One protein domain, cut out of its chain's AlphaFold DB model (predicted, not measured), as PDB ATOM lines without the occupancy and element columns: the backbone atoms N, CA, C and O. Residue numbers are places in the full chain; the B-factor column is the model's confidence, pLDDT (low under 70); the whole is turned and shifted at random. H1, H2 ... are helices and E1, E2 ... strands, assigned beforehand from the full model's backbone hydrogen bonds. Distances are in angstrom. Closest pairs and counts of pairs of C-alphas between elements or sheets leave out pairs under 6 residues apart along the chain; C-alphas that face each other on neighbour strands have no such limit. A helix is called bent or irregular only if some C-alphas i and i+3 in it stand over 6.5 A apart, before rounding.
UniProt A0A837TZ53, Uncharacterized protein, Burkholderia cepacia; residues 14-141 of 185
ATOM      1  N   GLY A  14       2.802   3.085 158.683       63.97
ATOM      2  CA  GLY A  14       3.818   3.614 159.577       63.97
ATOM      3  C   GLY A  14       4.324   2.579 160.583       63.97
ATOM      4  O   GLY A  14       4.023   1.386 160.534       63.97
ATOM      5  N   TRP A  15       5.160   3.050 161.497       71.56
ATOM      6  CA  TRP A  15       5.763   2.219 162.529       71.56
ATOM      7  C   TRP A  15       4.758   2.021 163.660       71.56
ATOM      8  O   TRP A  15       4.414   2.983 164.334       71.56
ATOM      9  N   SER A  16       4.298   0.786 163.872       79.62
ATOM     10  CA  SER A  16       3.389   0.454 164.971       79.62
ATOM     11  C   SER A  16       4.043  -0.461 166.000       79.62
ATOM     12  O   SER A  16       4.977  -1.226 165.715       79.62
ATOM     13  N   GLN A  17       3.527  -0.394 167.222       80.94
ATOM     14  CA  GLN A  17       3.861  -1.316 168.301       80.94
ATOM     15  C   GLN A  17       3.057  -2.626 168.258       80.94
ATOM     16  O   GLN A  17       3.239  -3.491 169.120       80.94
ATOM     17  N   HIS A  18       2.166  -2.788 167.276       79.62
ATOM     18  CA  HIS A  18       1.327  -3.973 167.151       79.62
ATOM     19  C   HIS A  18       2.182  -5.232 166.926       79.62
ATOM     20  O   HIS A  18       3.114  -5.225 166.125       79.62
ATOM     21  N   ASP A  19       1.867  -6.302 167.662       80.88
ATOM     22  CA  ASP A  19       2.566  -7.599 167.636       80.88
ATOM     23  C   ASP A  19       4.077  -7.555 167.967       80.88
ATOM     24  O   ASP A  19       4.837  -8.470 167.654       80.88
ATOM     25  N   ARG A  20       4.545  -6.506 168.660       85.88
ATOM     26  CA  ARG A  20       5.935  -6.438 169.128       85.88
ATOM     27  C   ARG A  20       6.153  -7.181 170.441       85.88
ATOM     28  O   ARG A  20       5.294  -7.192 171.335       85.88
ATOM     29  N   PHE A  21       7.353  -7.755 170.562       89.88
ATOM     30  CA  PHE A  21       7.843  -8.331 171.813       89.88
ATOM     31  C   PHE A  21       7.878  -7.276 172.920       89.88
ATOM     32  O   PHE A  21       7.307  -7.516 173.978       89.88
ATOM     33  N   LEU A  22       8.464  -6.109 172.636       92.81
ATOM     34  CA  LEU A  22       8.587  -4.967 173.540       92.81
ATOM     35  C   LEU A  22       7.623  -3.846 173.123       92.81
ATOM     36  O   LEU A  22       7.580  -3.463 171.951       92.81
ATOM     37  N   ARG A  23       6.858  -3.322 174.079       93.94
ATOM     38  CA  ARG A  23       5.921  -2.202 173.927       93.94
ATOM     39  C   ARG A  23       6.222  -1.129 174.958       93.94
ATOM     40  O   ARG A  23       6.693  -1.432 176.051       93.94
ATOM     41  N   VAL A  24       5.965   0.120 174.589       95.50
ATOM     42  CA  VAL A  24       6.215   1.287 175.436       95.50
ATOM     43  C   VAL A  24       5.049   2.256 175.351       95.50
ATOM     44  O   VAL A  24       4.652   2.676 174.270       95.50
ATOM     45  N   THR A  25       4.505   2.647 176.492       95.19
ATOM     46  CA  THR A  25       3.462   3.669 176.572       95.19
ATOM     47  C   THR A  25       4.061   4.916 177.196       95.19
ATOM     48  O   THR A  25       4.612   4.863 178.293       95.19
ATOM     49  N   THR A  26       3.973   6.031 176.473       94.50
ATOM     50  CA  THR A  26       4.550   7.329 176.849       94.50
ATOM     51  C   THR A  26       3.481   8.420 176.722       94.50
ATOM     52  O   THR A  26       2.507   8.233 175.985       94.50
ATOM     53  N   PRO A  27       3.648   9.591 177.363       91.88
ATOM     54  CA  PRO A  27       2.698  10.709 177.251       91.88
ATOM     55  C   PRO A  27       2.624  11.348 175.851       91.88
ATOM     56  O   PRO A  27       1.787  12.222 175.621       91.88
ATOM     57  N   LEU A  28       3.493  10.952 174.915       91.31
ATOM     58  CA  LEU A  28       3.474  11.440 173.532       91.31
ATOM     59  C   LEU A  28       2.376  10.791 172.679       91.31
ATOM     60  O   LEU A  28       2.137  11.241 171.561       91.31
ATOM     61  N   GLY A  29       1.694   9.776 173.212       88.19
ATOM     62  CA  GLY A  29       0.645   9.035 172.523       88.19
ATOM     63  C   GLY A  29       1.107   7.664 172.038       88.19
ATOM     64  O   GLY A  29       2.279   7.290 172.151       88.19
ATOM     65  N   ALA A  30       0.151   6.897 171.517       85.06
ATOM     66  CA  ALA A  30       0.417   5.584 170.944       85.06
ATOM     67  C   ALA A  30       1.318   5.706 169.705       85.06
ATOM     68  O   ALA A  30       1.190   6.653 168.935       85.06
ATOM     69  N   ASP A  31       2.236   4.752 169.538       86.50
ATOM     70  CA  ASP A  31       3.119   4.609 168.368       86.50
ATOM     71  C   ASP A  31       4.061   5.798 168.058       86.50
ATOM     72  O   ASP A  31       4.868   5.720 167.134       86.50
ATOM     73  N   ALA A  32       4.056   6.867 168.867       90.94
ATOM     74  CA  ALA A  32       4.983   7.997 168.725       90.94
ATOM     75  C   ALA A  32       6.451   7.577 168.914       90.94
ATOM     76  O   ALA A  32       7.354   8.113 168.264       90.94
ATOM     77  N   LEU A  33       6.676   6.602 169.794       93.38
ATOM     78  CA  LEU A  33       7.944   5.921 170.016       93.38
ATOM     79  C   LEU A  33       7.709   4.421 169.905       93.38
ATOM     80  O   LEU A  33       6.758   3.900 170.477       93.38
ATOM     81  N   VAL A  34       8.586   3.719 169.200       93.75
ATOM     82  CA  VAL A  34       8.525   2.269 169.027       93.75
ATOM     83  C   VAL A  34       9.793   1.658 169.596       93.75
ATOM     84  O   VAL A  34      10.892   1.999 169.171       93.75
ATOM     85  N   ALA A  35       9.649   0.760 170.564       94.81
ATOM     86  CA  ALA A  35      10.788   0.171 171.250       94.81
ATOM     87  C   ALA A  35      11.642  -0.702 170.311       94.81
ATOM     88  O   ALA A  35      11.118  -1.520 169.548       94.81
ATOM     89  N   GLU A  36      12.958  -0.519 170.390       93.75
ATOM     90  CA  GLU A  36      13.969  -1.264 169.637       93.75
ATOM     91  C   GLU A  36      14.739  -2.221 170.548       93.75
ATOM     92  O   GLU A  36      14.850  -3.406 170.239       93.75
ATOM     93  N   SER A  37      15.243  -1.731 171.681       95.25
ATOM     94  CA  SER A  37      16.007  -2.537 172.635       95.25
ATOM     95  C   SER A  37      15.831  -2.034 174.063       95.25
ATOM     96  O   SER A  37      15.593  -0.849 174.292       95.25
ATOM     97  N   LEU A  38      15.964  -2.949 175.020       97.00
ATOM     98  CA  LEU A  38      15.966  -2.662 176.448       97.00
ATOM     99  C   LEU A  38      17.194  -3.327 177.066       97.00
ATOM    100  O   LEU A  38      17.401  -4.526 176.895       97.00
ATOM    101  N   LEU A  39      17.997  -2.543 177.771       97.31
ATOM    102  CA  LEU A  39      19.166  -2.992 178.520       97.31
ATOM    103  C   LEU A  39      19.025  -2.478 179.947       97.31
ATOM    104  O   LEU A  39      18.555  -1.363 180.141       97.31
ATOM    105  N   GLY A  40      19.420  -3.247 180.951       95.88
ATOM    106  CA  GLY A  40      19.355  -2.758 182.323       95.88
ATOM    107  C   GLY A  40      19.615  -3.821 183.368       95.88
ATOM    108  O   GLY A  40      19.886  -4.978 183.044       95.88
ATOM    109  N   TRP A  41      19.528  -3.396 184.621       96.25
ATOM    110  CA  TRP A  41      19.706  -4.233 185.799       96.25
ATOM    111  C   TRP A  41      18.613  -3.937 186.828       96.25
ATOM    112  O   TRP A  41      18.083  -2.827 186.883       96.25
ATOM    113  N   GLU A  42      18.298  -4.946 187.636       95.06
ATOM    114  CA  GLU A  42      17.387  -4.870 188.780       95.06
ATOM    115  C   GLU A  42      18.148  -5.357 190.021       95.06
ATOM    116  O   GLU A  42      18.882  -6.345 189.954       95.06
ATOM    117  N   ALA A  43      17.976  -4.667 191.144       94.50
ATOM    118  CA  ALA A  43      18.528  -5.029 192.439       94.50
ATOM    119  C   ALA A  43      17.539  -4.674 193.561       94.50
ATOM    120  O   ALA A  43      16.596  -3.904 193.378       94.50
ATOM    121  N   VAL A  44      17.734  -5.271 194.737       92.12
ATOM    122  CA  VAL A  44      16.944  -4.926 195.934       92.12
ATOM    123  C   VAL A  44      17.418  -3.593 196.527       92.12
ATOM    124  O   VAL A  44      16.639  -2.860 197.131       92.12
ATOM    125  N   ASP A  45      18.693  -3.269 196.334       88.50
ATOM    126  CA  ASP A  45      19.352  -2.038 196.745       88.50
ATOM    127  C   ASP A  45      19.505  -1.051 195.567       88.50
ATOM    128  O   ASP A  45      18.822  -1.145 194.545       88.50
ATOM    129  N   HIS A  46      20.339  -0.019 195.741       85.62
ATOM    130  CA  HIS A  46      20.674   0.973 194.707       85.62
ATOM    131  C   HIS A  46      19.485   1.718 194.062       85.62
ATOM    132  O   HIS A  46      19.617   2.284 192.978       85.62
ATOM    133  N   GLY A  47      18.341   1.782 194.747       85.62
ATOM    134  CA  GLY A  47      17.146   2.469 194.252       85.62
ATOM    135  C   GLY A  47      16.279   1.627 193.311       85.62
ATOM    136  O   GLY A  47      15.366   2.181 192.705       85.62
ATOM    137  N   GLY A  48      16.519   0.314 193.216       93.25
ATOM    138  CA  GLY A  48      15.668  -0.641 192.508       93.25
ATOM    139  C   GLY A  48      16.255  -1.076 191.170       93.25
ATOM    140  O   GLY A  48      16.928  -2.093 191.084       93.25
ATOM    141  N   TYR A  49      15.982  -0.342 190.097       95.44
ATOM    142  CA  TYR A  49      16.417  -0.742 188.758       95.44
ATOM    143  C   TYR A  49      16.843   0.455 187.917       95.44
ATOM    144  O   TYR A  49      16.438   1.590 188.171       95.44
ATOM    145  N   ARG A  50      17.591   0.179 186.848       96.62
ATOM    146  CA  ARG A  50      17.844   1.153 185.784       96.62
ATOM    147  C   ARG A  50      17.772   0.488 184.424       96.62
ATOM    148  O   ARG A  50      18.496  -0.470 184.155       96.62
ATOM    149  N   PHE A  51      16.930   1.045 183.562       97.62
ATOM    150  CA  PHE A  51      16.753   0.605 182.189       97.62
ATOM    151  C   PHE A  51      17.163   1.688 181.198       97.62
ATOM    152  O   PHE A  51      16.738   2.834 181.277       97.62
ATOM    153  N   GLN A  52      17.950   1.293 180.213       98.12
ATOM    154  CA  GLN A  52      18.238   2.044 179.011       98.12
ATOM    155  C   GLN A  52      17.374   1.477 177.884       98.12
ATOM    156  O   GLN A  52      17.566   0.349 177.423       98.12
ATOM    157  N   LEU A  53      16.407   2.269 177.443       97.75
ATOM    158  CA  LEU A  53      15.497   1.948 176.354       97.75
ATOM    159  C   LEU A  53      15.957   2.684 175.096       97.75
ATOM    160  O   LEU A  53      16.055   3.909 175.088       97.75
ATOM    161  N   THR A  54      16.186   1.948 174.013       97.19
ATOM    162  CA  THR A  54      16.337   2.548 172.683       97.19
ATOM    163  C   THR A  54      15.007   2.452 171.951       97.19
ATOM    164  O   THR A  54      14.384   1.387 171.921       97.19
ATOM    165  N   ALA A  55      14.555   3.560 171.370       95.38
ATOM    166  CA  ALA A  55      13.292   3.648 170.651       95.38
ATOM    167  C   ALA A  55      13.451   4.391 169.320       95.38
ATOM    168  O   ALA A  55      14.320   5.245 169.152       95.38
ATOM    169  N   LEU A  56      12.583   4.064 168.372       93.69
ATOM    170  CA  LEU A  56      12.534   4.638 167.036       93.69
ATOM    171  C   LEU A  56      11.279   5.494 166.878       93.69
ATOM    172  O   LEU A  56      10.221   5.159 167.410       93.69
ATOM    173  N   SER A  57      11.381   6.574 166.113       92.56
ATOM    174  CA  SER A  57      10.233   7.372 165.685       92.56
ATOM    175  C   SER A  57      10.399   7.823 164.243       92.56
ATOM    176  O   SER A  57      11.511   8.114 163.803       92.56
ATOM    177  N   GLY A  58       9.287   7.947 163.519       89.94
ATOM    178  CA  GLY A  58       9.269   8.635 162.225       89.94
ATOM    179  C   GLY A  58       9.448  10.155 162.352       89.94
ATOM    180  O   GLY A  58       9.790  10.818 161.378       89.94
ATOM    181  N   ASN A  59       9.247  10.717 163.549       89.19
ATOM    182  CA  ASN A  59       9.419  12.141 163.809       89.19
ATOM    183  C   ASN A  59      10.773  12.414 164.490       89.19
ATOM    184  O   ASN A  59      11.008  12.010 165.626       89.19
ATOM    185  N   ALA A  60      11.664  13.143 163.815       89.94
ATOM    186  CA  ALA A  60      12.968  13.524 164.368       89.94
ATOM    187  C   ALA A  60      12.919  14.700 165.357       89.94
ATOM    188  O   ALA A  60      13.890  14.924 166.086       89.94
ATOM    189  N   ALA A  61      11.811  15.443 165.376       89.81
ATOM    190  CA  ALA A  61      11.575  16.621 166.202       89.81
ATOM    191  C   ALA A  61      10.569  16.327 167.332       89.81
ATOM    192  O   ALA A  61       9.712  17.154 167.643       89.81
ATOM    193  N   LEU A  62      10.638  15.132 167.931       90.31
ATOM    194  CA  LEU A  62       9.820  14.817 169.104       90.31
ATOM    195  C   LEU A  62      10.134  15.777 170.267       90.31
ATOM    196  O   LEU A  62      11.310  16.045 170.527       90.31
ATOM    197  N   PRO A  63       9.113  16.257 171.001       90.69
ATOM    198  CA  PRO A  63       9.306  17.161 172.129       90.69
ATOM    199  C   PRO A  63       9.840  16.386 173.343       90.69
ATOM    200  O   PRO A  63       9.071  15.939 174.195       90.69
ATOM    201  N   LEU A  64      11.164  16.211 173.418       91.06
ATOM    202  CA  LEU A  64      11.838  15.472 174.497       91.06
ATOM    203  C   LEU A  64      11.561  16.048 175.889       91.06
ATOM    204  O   LEU A  64      11.484  15.296 176.854       91.06
ATOM    205  N   GLU A  65      11.321  17.353 175.987       90.50
ATOM    206  CA  GLU A  65      10.938  18.035 177.229       90.50
ATOM    207  C   GLU A  65       9.668  17.446 177.861       90.50
ATOM    208  O   GLU A  65       9.540  17.418 179.078       90.50
ATOM    209  N   ARG A  66       8.745  16.912 177.046       91.06
ATOM    210  CA  ARG A  66       7.533  16.237 177.540       91.06
ATOM    211  C   ARG A  66       7.787  14.815 178.043       91.06
ATOM    212  O   ARG A  66       6.881  14.220 178.622       91.06
ATOM    213  N   LEU A  67       8.958  14.249 177.757       91.81
ATOM    214  CA  LEU A  67       9.353  12.921 178.218       91.81
ATOM    215  C   LEU A  67      10.106  12.994 179.541       91.81
ATOM    216  O   LEU A  67       9.848  12.164 180.400       91.81
ATOM    217  N   ILE A  68      11.004  13.964 179.724       91.25
ATOM    218  CA  ILE A  68      11.785  14.091 180.961       91.25
ATOM    219  C   ILE A  68      10.855  14.243 182.176       91.25
ATOM    220  O   ILE A  68       9.962  15.084 182.187       91.25
ATOM    221  N   GLY A  69      11.052  13.404 183.195       88.19
ATOM    222  CA  GLY A  69      10.246  13.342 184.420       88.19
ATOM    223  C   GLY A  69       8.898  12.628 184.265       88.19
ATOM    224  O   GLY A  69       8.282  12.241 185.266       88.19
ATOM    225  N   ALA A  70       8.442  12.404 183.031       91.50
ATOM    226  CA  ALA A  70       7.181  11.734 182.772       91.50
ATOM    227  C   ALA A  70       7.257  10.231 183.057       91.50
ATOM    228  O   ALA A  70       8.322   9.607 183.026       91.50
ATOM    229  N   THR A  71       6.092   9.644 183.310       93.38
ATOM    230  CA  THR A  71       5.958   8.202 183.492       93.38
ATOM    231  C   THR A  71       5.988   7.471 182.155       93.38
ATOM    232  O   THR A  71       5.503   7.950 181.126       93.38
ATOM    233  N   ILE A  72       6.558   6.273 182.182       94.94
ATOM    234  CA  ILE A  72       6.592   5.337 181.065       94.94
ATOM    235  C   ILE A  72       6.189   3.955 181.567       94.94
ATOM    236  O   ILE A  72       6.581   3.524 182.652       94.94
ATOM    237  N   LEU A  73       5.393   3.258 180.761       96.06
ATOM    238  CA  LEU A  73       5.106   1.840 180.944       96.06
ATOM    239  C   LEU A  73       5.843   1.061 179.858       96.06
ATOM    240  O   LEU A  73       5.621   1.294 178.672       96.06
ATOM    241  N   ILE A  74       6.705   0.142 180.272       96.25
ATOM    242  CA  ILE A  74       7.418  -0.796 179.413       96.25
ATOM    243  C   ILE A  74       6.782  -2.170 179.602       96.25
ATOM    244  O   ILE A  74       6.594  -2.622 180.725       96.25
ATOM    245  N   GLU A  75       6.459  -2.849 178.511       94.88
ATOM    246  CA  GLU A  75       5.838  -4.167 178.549       94.88
ATOM    247  C   GLU A  75       6.564  -5.117 177.610       94.88
ATOM    248  O   GLU A  75       6.745  -4.811 176.430       94.88
ATOM    249  N   TRP A  76       6.907  -6.310 178.087       93.00
ATOM    250  CA  TRP A  76       7.401  -7.377 177.219       93.00
ATOM    251  C   TRP A  76       6.641  -8.680 177.415       93.00
ATOM    252  O   TRP A  76       6.063  -8.930 178.473       93.00
ATOM    253  N   ARG A  77       6.606  -9.517 176.375       91.31
ATOM    254  CA  ARG A  77       5.917 -10.815 176.428       91.31
ATOM    255  C   ARG A  77       6.622 -11.719 177.439       91.31
ATOM    256  O   ARG A  77       7.816 -11.973 177.312       91.31
ATOM    257  N   ALA A  78       5.880 -12.206 178.431       87.69
ATOM    258  CA  ALA A  78       6.435 -13.033 179.504       87.69
ATOM    259  C   ALA A  78       6.777 -14.455 179.028       87.69
ATOM    260  O   ALA A  78       7.686 -15.091 179.556       87.69
ATOM    261  N   ARG A  79       6.046 -14.951 178.023       85.12
ATOM    262  CA  ARG A  79       6.244 -16.269 177.417       85.12
ATOM    263  C   ARG A  79       5.959 -16.208 175.921       85.12
ATOM    264  O   ARG A  79       5.011 -15.546 175.492       85.12
ATOM    265  N   GLU A  80       6.753 -16.927 175.137       77.12
ATOM    266  CA  GLU A  80       6.526 -17.085 173.701       77.12
ATOM    267  C   GLU A  80       5.131 -17.678 173.425       77.12
ATOM    268  O   GLU A  80       4.672 -18.582 174.125       77.12
ATOM    269  N   GLY A  81       4.413 -17.105 172.456       76.31
ATOM    270  CA  GLY A  81       3.042 -17.505 172.114       76.31
ATOM    271  C   GLY A  81       1.950 -17.071 173.105       76.31
ATOM    272  O   GLY A  81       0.773 -17.262 172.817       76.31
ATOM    273  N   SER A  82       2.296 -16.453 174.239       81.50
ATOM    274  CA  SER A  82       1.323 -15.872 175.174       81.50
ATOM    275  C   SER A  82       1.086 -14.390 174.883       81.50
ATOM    276  O   SER A  82       1.998 -13.690 174.430       81.50
ATOM    277  N   ASP A  83      -0.128 -13.908 175.151       84.25
ATOM    278  CA  ASP A  83      -0.437 -12.470 175.189       84.25
ATOM    279  C   ASP A  83      -0.229 -11.862 176.591       84.25
ATOM    280  O   ASP A  83      -0.411 -10.667 176.803       84.25
ATOM    281  N   VAL A  84       0.210 -12.671 177.563       90.31
ATOM    282  CA  VAL A  84       0.586 -12.180 178.892       90.31
ATOM    283  C   VAL A  84       1.872 -11.362 178.780       90.31
ATOM    284  O   VAL A  84       2.923 -11.856 178.349       90.31
ATOM    285  N   ARG A  85       1.792 -10.099 179.198       91.81
ATOM    286  CA  ARG A  85       2.906  -9.147 179.210       91.81
ATOM    287  C   ARG A  85       3.318  -8.836 180.645       91.81
ATOM    288  O   ARG A  85       2.459  -8.686 181.507       91.81
ATOM    289  N   ARG A  86       4.627  -8.750 180.904       92.88
ATOM    290  CA  ARG A  86       5.182  -8.250 182.169       92.88
ATOM    291  C   ARG A  86       5.253  -6.722 182.077       92.88
ATOM    292  O   ARG A  86       6.023  -6.240 181.245       92.88
ATOM    293  N   PRO A  87       4.477  -5.974 182.881       94.94
ATOM    294  CA  PRO A  87       4.578  -4.524 182.929       94.94
ATOM    295  C   PRO A  87       5.716  -4.085 183.854       94.94
ATOM    296  O   PRO A  87       5.925  -4.656 184.926       94.94
ATOM    297  N   VAL A  88       6.415  -3.029 183.455       94.69
ATOM    298  CA  VAL A  88       7.370  -2.281 184.271       94.69
ATOM    299  C   VAL A  88       7.070  -0.799 184.116       94.69
ATOM    300  O   VAL A  88       7.185  -0.234 183.030       94.69
ATOM    301  N   HIS A  89       6.673  -0.171 185.218       94.06
ATOM    302  CA  HIS A  89       6.431   1.265 185.292       94.06
ATOM    303  C   HIS A  89       7.642   1.978 185.869       94.06
ATOM    304  O   HIS A  89       8.148   1.553 186.908       94.06
ATOM    305  N   GLY A  90       8.035   3.086 185.245       93.44
ATOM    306  CA  GLY A  90       9.110   3.952 185.721       93.44
ATOM    307  C   GLY A  90       8.948   5.399 185.273       93.44
ATOM    308  O   GLY A  90       7.962   5.762 184.629       93.44
ATOM    309  N   HIS A  91       9.938   6.216 185.611       93.69
ATOM    310  CA  HIS A  91      10.067   7.601 185.176       93.69
ATOM    311  C   HIS A  91      11.235   7.736 184.210       93.69
ATOM    312  O   HIS A  91      12.282   7.120 184.401       93.69
ATOM    313  N   ILE A  92      11.059   8.561 183.183       95.12
ATOM    314  CA  ILE A  92      12.122   8.891 182.238       95.12
ATOM    315  C   ILE A  92      13.016   9.950 182.889       95.12
ATOM    316  O   ILE A  92      12.613  11.098 183.056       95.12
ATOM    317  N   ILE A  93      14.231   9.566 183.267       94.00
ATOM    318  CA  ILE A  93      15.185  10.437 183.968       94.00
ATOM    319  C   ILE A  93      16.048  11.211 182.970       94.00
ATOM    320  O   ILE A  93      16.402  12.363 183.206       94.00
ATOM    321  N   ALA A  94      16.338  10.597 181.823       94.88
ATOM    322  CA  ALA A  94      17.049  11.220 180.720       94.88
ATOM    323  C   ALA A  94      16.458  10.772 179.382       94.88
ATOM    324  O   ALA A  94      15.973   9.648 179.240       94.88
ATOM    325  N   ALA A  95      16.508  11.656 178.391       96.25
ATOM    326  CA  ALA A  95      16.073  11.382 177.032       96.25
ATOM    327  C   ALA A  95      16.983  12.119 176.051       96.25
ATOM    328  O   ALA A  95      17.199  13.323 176.179       96.25
ATOM    329  N   GLU A  96      17.487  11.412 175.048       95.94
ATOM    330  CA  GLU A  96      18.339  11.984 174.009       95.94
ATOM    331  C   GLU A  96      17.983  11.431 172.628       95.94
ATOM    332  O   GLU A  96      17.498  10.305 172.485       95.94
ATOM    333  N   ARG A  97      18.252  12.218 171.583       95.75
ATOM    334  CA  ARG A  97      18.191  11.764 170.190       95.75
ATOM    335  C   ARG A  97      19.590  11.345 169.744       95.75
ATOM    336  O   ARG A  97      20.446  12.199 169.543       95.75
ATOM    337  N   ILE A  98      19.795  10.049 169.532       95.62
ATOM    338  CA  ILE A  98      21.094   9.459 169.170       95.62
ATOM    339  C   ILE A  98      21.427   9.702 167.691       95.62
ATOM    340  O   ILE A  98      22.588   9.829 167.316       95.62
ATOM    341  N   GLY A  99      20.416   9.745 166.820       92.44
ATOM    342  CA  GLY A  99      20.645   9.941 165.392       92.44
ATOM    343  C   GLY A  99      19.372   9.950 164.559       92.44
ATOM    344  O   GLY A  99      18.283   9.662 165.054       92.44
ATOM    345  N   TYR A 100      19.528  10.286 163.281       91.38
ATOM    346  CA  TYR A 100      18.459  10.323 162.289       91.38
ATOM    347  C   TYR A 100      19.026   9.980 160.910       91.38
ATOM    348  O   TYR A 100      20.079  10.491 160.541       91.38
ATOM    349  N   ASN A 101      18.342   9.122 160.154       82.38
ATOM    350  CA  ASN A 101      18.805   8.640 158.847       82.38
ATOM    351  C   ASN A 101      17.907   9.065 157.668       82.38
ATOM    352  O   ASN A 101      17.913   8.406 156.634       82.38
ATOM    353  N   GLY A 102      17.117  10.136 157.809       74.56
ATOM    354  CA  GLY A 102      16.243  10.629 156.730       74.56
ATOM    355  C   GLY A 102      14.839  10.016 156.702       74.56
ATOM    356  O   GLY A 102      14.031  10.381 155.854       74.56
ATOM    357  N   GLY A 103      14.517   9.126 157.642       80.44
ATOM    358  CA  GLY A 103      13.167   8.566 157.788       80.44
ATOM    359  C   GLY A 103      12.857   8.039 159.186       80.44
ATOM    360  O   GLY A 103      11.705   8.059 159.606       80.44
ATOM    361  N   LEU A 104      13.881   7.626 159.937       87.62
ATOM    362  CA  LEU A 104      13.764   7.201 161.325       87.62
ATOM    363  C   LEU A 104      14.758   7.949 162.204       87.62
ATOM    364  O   LEU A 104      15.957   8.005 161.924       87.62
ATOM    365  N   ALA A 105      14.251   8.497 163.299       93.38
ATOM    366  CA  ALA A 105      15.057   9.002 164.393       93.38
ATOM    367  C   ALA A 105      15.147   7.950 165.491       93.38
ATOM    368  O   ALA A 105      14.161   7.287 165.818       93.38
ATOM    369  N   ARG A 106      16.341   7.816 166.062       95.31
ATOM    370  CA  ARG A 106      16.617   6.936 167.192       95.31
ATOM    371  C   ARG A 106      16.793   7.768 168.448       95.31
ATOM    372  O   ARG A 106      17.559   8.731 168.460       95.31
ATOM    373  N   PHE A 107      16.111   7.352 169.501       96.69
ATOM    374  CA  PHE A 107      16.110   7.976 170.809       96.69
ATOM    375  C   PHE A 107      16.592   6.987 171.859       96.69
ATOM    376  O   PHE A 107      16.328   5.788 171.755       96.69
ATOM    377  N   ARG A 108      17.285   7.494 172.873       97.75
ATOM    378  CA  ARG A 108      17.634   6.756 174.083       97.75
ATOM    379  C   ARG A 108      16.904   7.382 175.251       97.75
ATOM    380  O   ARG A 108      16.961   8.596 175.417       97.75
ATOM    381  N   LEU A 109      16.251   6.548 176.043       97.81
ATOM    382  CA  LEU A 109      15.581   6.929 177.275       97.81
ATOM    383  C   LEU A 109      16.227   6.164 178.430       97.81
ATOM    384  O   LEU A 109      16.439   4.956 178.326       97.81
ATOM    385  N   GLU A 110      16.521   6.859 179.519       97.25
ATOM    386  CA  GLU A 110      16.886   6.235 180.789       97.25
ATOM    387  C   GLU A 110      15.667   6.215 181.697       97.25
ATOM    388  O   GLU A 110      15.033   7.247 181.916       97.25
ATOM    389  N   VAL A 111      15.328   5.032 182.196       96.81
ATOM    390  CA  VAL A 111      14.121   4.768 182.970       96.81
ATOM    391  C   VAL A 111      14.507   4.170 184.310       96.81
ATOM    392  O   VAL A 111      15.201   3.154 184.370       96.81
ATOM    393  N   GLU A 112      14.031   4.787 185.382       95.75
ATOM    394  CA  GLU A 112      14.278   4.358 186.759       95.75
ATOM    395  C   GLU A 112      12.986   4.479 187.587       95.75
ATOM    396  O   GLU A 112      12.041   5.159 187.166       95.75
ATOM    397  N   PRO A 113      12.902   3.842 188.767       93.00
ATOM    398  CA  PRO A 113      11.807   4.063 189.702       93.00
ATOM    399  C   PRO A 113      11.678   5.528 190.110       93.00
ATOM    400  O   PRO A 113      12.624   6.312 190.014       93.00
ATOM    401  N   TRP A 114      10.528   5.879 190.685       89.62
ATOM    402  CA  TRP A 114      10.291   7.216 191.240       89.62
ATOM    403  C   TRP A 114      11.351   7.628 192.281       89.62
ATOM    404  O   TRP A 114      11.647   8.811 192.417       89.62
ATOM    405  N   LEU A 115      12.000   6.664 192.948       89.31
ATOM    406  CA  LEU A 115      13.116   6.896 193.874       89.31
ATOM    407  C   LEU A 115      14.274   7.683 193.243       89.31
ATOM    408  O   LEU A 115      15.002   8.375 193.951       89.31
ATOM    409  N   ALA A 116      14.436   7.634 191.917       89.62
ATOM    410  CA  ALA A 116      15.445   8.409 191.205       89.62
ATOM    411  C   ALA A 116      15.297   9.926 191.406       89.62
ATOM    412  O   ALA A 116      16.296  10.644 191.364       89.62
ATOM    413  N   VAL A 117      14.076  10.396 191.666       84.69
ATOM    414  CA  VAL A 117      13.747  11.802 191.931       84.69
ATOM    415  C   VAL A 117      14.415  12.294 193.205       84.69
ATOM    416  O   VAL A 117      14.889  13.425 193.246       84.69
ATOM    417  N   LEU A 118      14.511  11.437 194.224       85.75
ATOM    418  CA  LEU A 118      15.112  11.795 195.507       85.75
ATOM    419  C   LEU A 118      16.590  12.184 195.354       85.75
ATOM    420  O   LEU A 118      17.103  12.953 196.155       85.75
ATOM    421  N   ARG A 119      17.271  11.709 194.299       86.44
ATOM    422  CA  ARG A 119      18.664  12.086 193.993       86.44
ATOM    423  C   ARG A 119      18.802  13.480 193.381       86.44
ATOM    424  O   ARG A 119      19.913  13.995 193.320       86.44
ATOM    425  N   GLN A 120      17.710  14.080 192.910       83.88
ATOM    426  CA  GLN A 120      17.727  15.395 192.260       83.88
ATOM    427  C   GLN A 120      17.685  16.554 193.261       83.88
ATOM    428  O   GLN A 120      17.838  17.708 192.866       83.88
ATOM    429  N   ARG A 121      17.473  16.271 194.552       80.94
ATOM    430  CA  ARG A 121      17.360  17.287 195.598       80.94
ATOM    431  C   ARG A 121      18.182  16.901 196.820       80.94
ATOM    432  O   ARG A 121      18.225  15.742 197.214       80.94
ATOM    433  N   VAL A 122      18.806  17.901 197.429       85.38
ATOM    434  CA  VAL A 122      19.458  17.790 198.735       85.38
ATOM    435  C   VAL A 122      18.753  18.758 199.673       85.38
ATOM    436  O   VAL A 122      18.615  19.934 199.350       85.38
ATOM    437  N   ASP A 123      18.314  18.253 200.819       83.69
ATOM    438  CA  ASP A 123      17.625  19.024 201.849       83.69
ATOM    439  C   ASP A 123      18.234  18.737 203.223       83.69
ATOM    440  O   ASP A 123      18.784  17.662 203.467       83.69
ATOM    441  N   HIS A 124      18.070  19.685 204.144       88.06
ATOM    442  CA  HIS A 124      18.455  19.534 205.542       88.06
ATOM    443  C   HIS A 124      17.204  19.545 206.426       88.06
ATOM    444  O   HIS A 124      16.421  20.493 206.387       88.06
ATOM    445  N   TYR A 125      17.040  18.513 207.252       84.50
ATOM    446  CA  TYR A 125      15.927  18.371 208.190       84.50
ATOM    447  C   TYR A 125      16.458  18.011 209.582       84.50
ATOM    448  O   TYR A 125      17.478  17.333 209.704       84.50
ATOM    449  N   ASN A 126      15.756  18.441 210.630       93.00
ATOM    450  CA  ASN A 126      16.021  18.030 212.008       93.00
ATOM    451  C   ASN A 126      14.830  17.216 212.524       93.00
ATOM    452  O   ASN A 126      13.805  17.788 212.896       93.00
ATOM    453  N   PHE A 127      14.955  15.890 212.524       90.44
ATOM    454  CA  PHE A 127      13.934  14.986 213.048       90.44
ATOM    455  C   PHE A 127      14.191  14.721 214.533       90.44
ATOM    456  O   PHE A 127      15.285  14.306 214.911       90.44
ATOM    457  N   GLN A 128      13.185  14.941 215.379       90.88
ATOM    458  CA  GLN A 128      13.264  14.685 216.818       90.88
ATOM    459  C   GLN A 128      12.233  13.632 217.210       90.88
ATOM    460  O   GLN A 128      11.096  13.694 216.752       90.88
ATOM    461  N   ASN A 129      12.623  12.692 218.077       94.62
ATOM    462  CA  ASN A 129      11.750  11.624 218.581       94.62
ATOM    463  C   ASN A 129      11.042  10.809 217.474       94.62
ATOM    464  O   ASN A 129       9.923  10.350 217.680       94.62
ATOM    465  N   ALA A 130      11.681  10.636 216.313       92.06
ATOM    466  CA  ALA A 130      11.141   9.900 215.170       92.06
ATOM    467  C   ALA A 130      11.997   8.665 214.864       92.06
ATOM    468  O   ALA A 130      13.227   8.714 214.970       92.06
ATOM    469  N   SER A 131      11.361   7.557 214.479       95.19
ATOM    470  CA  SER A 131      12.063   6.363 214.007       95.19
ATOM    471  C   SER A 131      12.495   6.502 212.541       95.19
ATOM    472  O   SER A 131      12.023   7.368 211.807       95.19
ATOM    473  N   VAL A 132      13.380   5.610 212.079       93.88
ATOM    474  CA  VAL A 132      13.810   5.570 210.667       93.88
ATOM    475  C   VAL A 132      12.625   5.344 209.721       93.88
ATOM    476  O   VAL A 132      12.605   5.901 208.622       93.88
ATOM    477  N   LEU A 133      11.637   4.549 210.143       93.25
ATOM    478  CA  LEU A 133      10.437   4.300 209.351       93.25
ATOM    479  C   LEU A 133       9.586   5.571 209.240       93.25
ATOM    480  O   LEU A 133       9.258   5.959 208.124       93.25
ATOM    481  N   ASP A 134       9.351   6.268 210.358       89.62
ATOM    482  CA  ASP A 134       8.584   7.526 210.380       89.62
ATOM    483  C   ASP A 134       9.226   8.587 209.473       89.62
ATOM    484  O   ASP A 134       8.551   9.258 208.692       89.62
ATOM    485  N   ILE A 135      10.557   8.702 209.531       90.00
ATOM    486  CA  ILE A 135      11.327   9.617 208.681       90.00
ATOM    487  C   ILE A 135      11.160   9.242 207.202       90.00
ATOM    488  O   ILE A 135      10.947  10.115 206.360       90.00
ATOM    489  N   SER A 136      11.238   7.950 206.877       90.00
ATOM    490  CA  SER A 136      11.113   7.464 205.498       90.00
ATOM    491  C   SER A 136       9.717   7.730 204.935       90.00
ATOM    492  O   SER A 136       9.593   8.252 203.829       90.00
ATOM    493  N   GLU A 137       8.666   7.440 205.705       88.75
ATOM    494  CA  GLU A 137       7.279   7.720 205.324       88.75
ATOM    495  C   GLU A 137       7.044   9.215 205.102       88.75
ATOM    496  O   GLU A 137       6.438   9.601 204.099       88.75
ATOM    497  N   GLN A 138       7.586  10.066 205.978       86.94
ATOM    498  CA  GLN A 138       7.482  11.512 205.825       86.94
ATOM    499  C   GLN A 138       8.169  11.994 204.536       86.94
ATOM    500  O   GLN A 138       7.570  12.749 203.770       86.94
ATOM    501  N   ILE A 139       9.396  11.537 204.260       87.69
ATOM    502  CA  ILE A 139      10.148  11.916 203.051       87.69
ATOM    503  C   ILE A 139       9.428  11.438 201.782       87.69
ATOM    504  O   ILE A 139       9.286  12.194 200.815       87.69
ATOM    505  N   PHE A 140       8.957  10.192 201.773       86.81
ATOM    506  CA  PHE A 140       8.278   9.604 200.618       86.81
ATOM    507  C   PHE A 140       6.900  10.228 200.380       86.81
ATOM    508  O   PHE A 140       6.512  10.423 199.227       86.81
ATOM    509  N   GLY A 141       6.199  10.637 201.441       82.62
ATOM    510  CA  GLY A 141       4.909  11.320 201.357       82.62
ATOM    511  C   GLY A 141       4.938  12.594 200.508       82.62
ATOM    512  O   GLY A 141       4.002  12.836 199.745       82.62
TER     513      GLY A 141
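AT A GLANCE: This is residues 14 to 141 of the 185 residues of an uncharacterized protein of Burkholderia cepacia (UniProt A0A837TZ53). One six-stranded sheet curls like part of a barrel and folds back on itself, E1 and E4 facing E6, E3 and E2, with the bent E5 as the hinge. Beyond H1 at one end of it, an arm runs out to H2, and residues 128 to 134 stick out free. The printed part has 128 residues, with E1 to E6, then H1 and H2; the antiparallel order is E1 E4 E5 E6 E3 E2, the class mixed. It is loose, with a radius of gyration of the C-alphas of 17.7 A, and elongated, spanning 60 by 36 by 22 A.

HOW THE PARTS SIT: E1, residues 22 to 25, is an edge strand beside E4, residues 71 to 77, with N 23 and O 75 2.8 A apart. E5, residues 85 to 100, bends by 96 degrees at residue 91; it forms hairpins with E4 (N 88 and O 74, 2.8 A) and E6, residues 105 to 112 (N 93 and O 110, 2.8 A). E4, E5 and E6 are a meander, successive antiparallel neighbours; with E3, residues 49 to 57, the antiparallel neighbour of E6 (N 53 and O 109, 2.8 A), they form a Greek key. E2, residues 34 to 42, the other edge strand, forms a hairpin with E3 (N 52 and O 39, 2.7 A). The closest C-alphas of E1 and E2, Arg 23 and Ala 35, are 6.0 A apart. H1, residues 114 to 120, is on the sheet at a height of 8.9 A, only just over E5, with 3 C-alphas; their closest C-alphas, His 91 and Trp 114, are 6.1 A apart. H2, residues 132 to 141, is apart from H1 and not on the sheet. Every O i to N i+4 pair is within hydrogen-bond range in H2, but 0 of 3 in H1, where 4 of 4 O i to N i+3 pairs are.

IN THESE COORDINATES: E1 begins at C-alpha 22 (8.587, -4.967, 173.540). E5 is 30.1 A long, E3 25.2 A, E6 22.9 A, E2 22.8 A and E4 20.3 A. H2 ends at C-alpha 141 (4.909, 11.320, 201.357).

THE WHOLE: The farthest C-alphas, Gly 102 and Asn 129, are 62.0 A apart. The printed part has no cut; the links E3 to E4 and H1 to H2 are long. Residue 14 alone is under pLDDT 70.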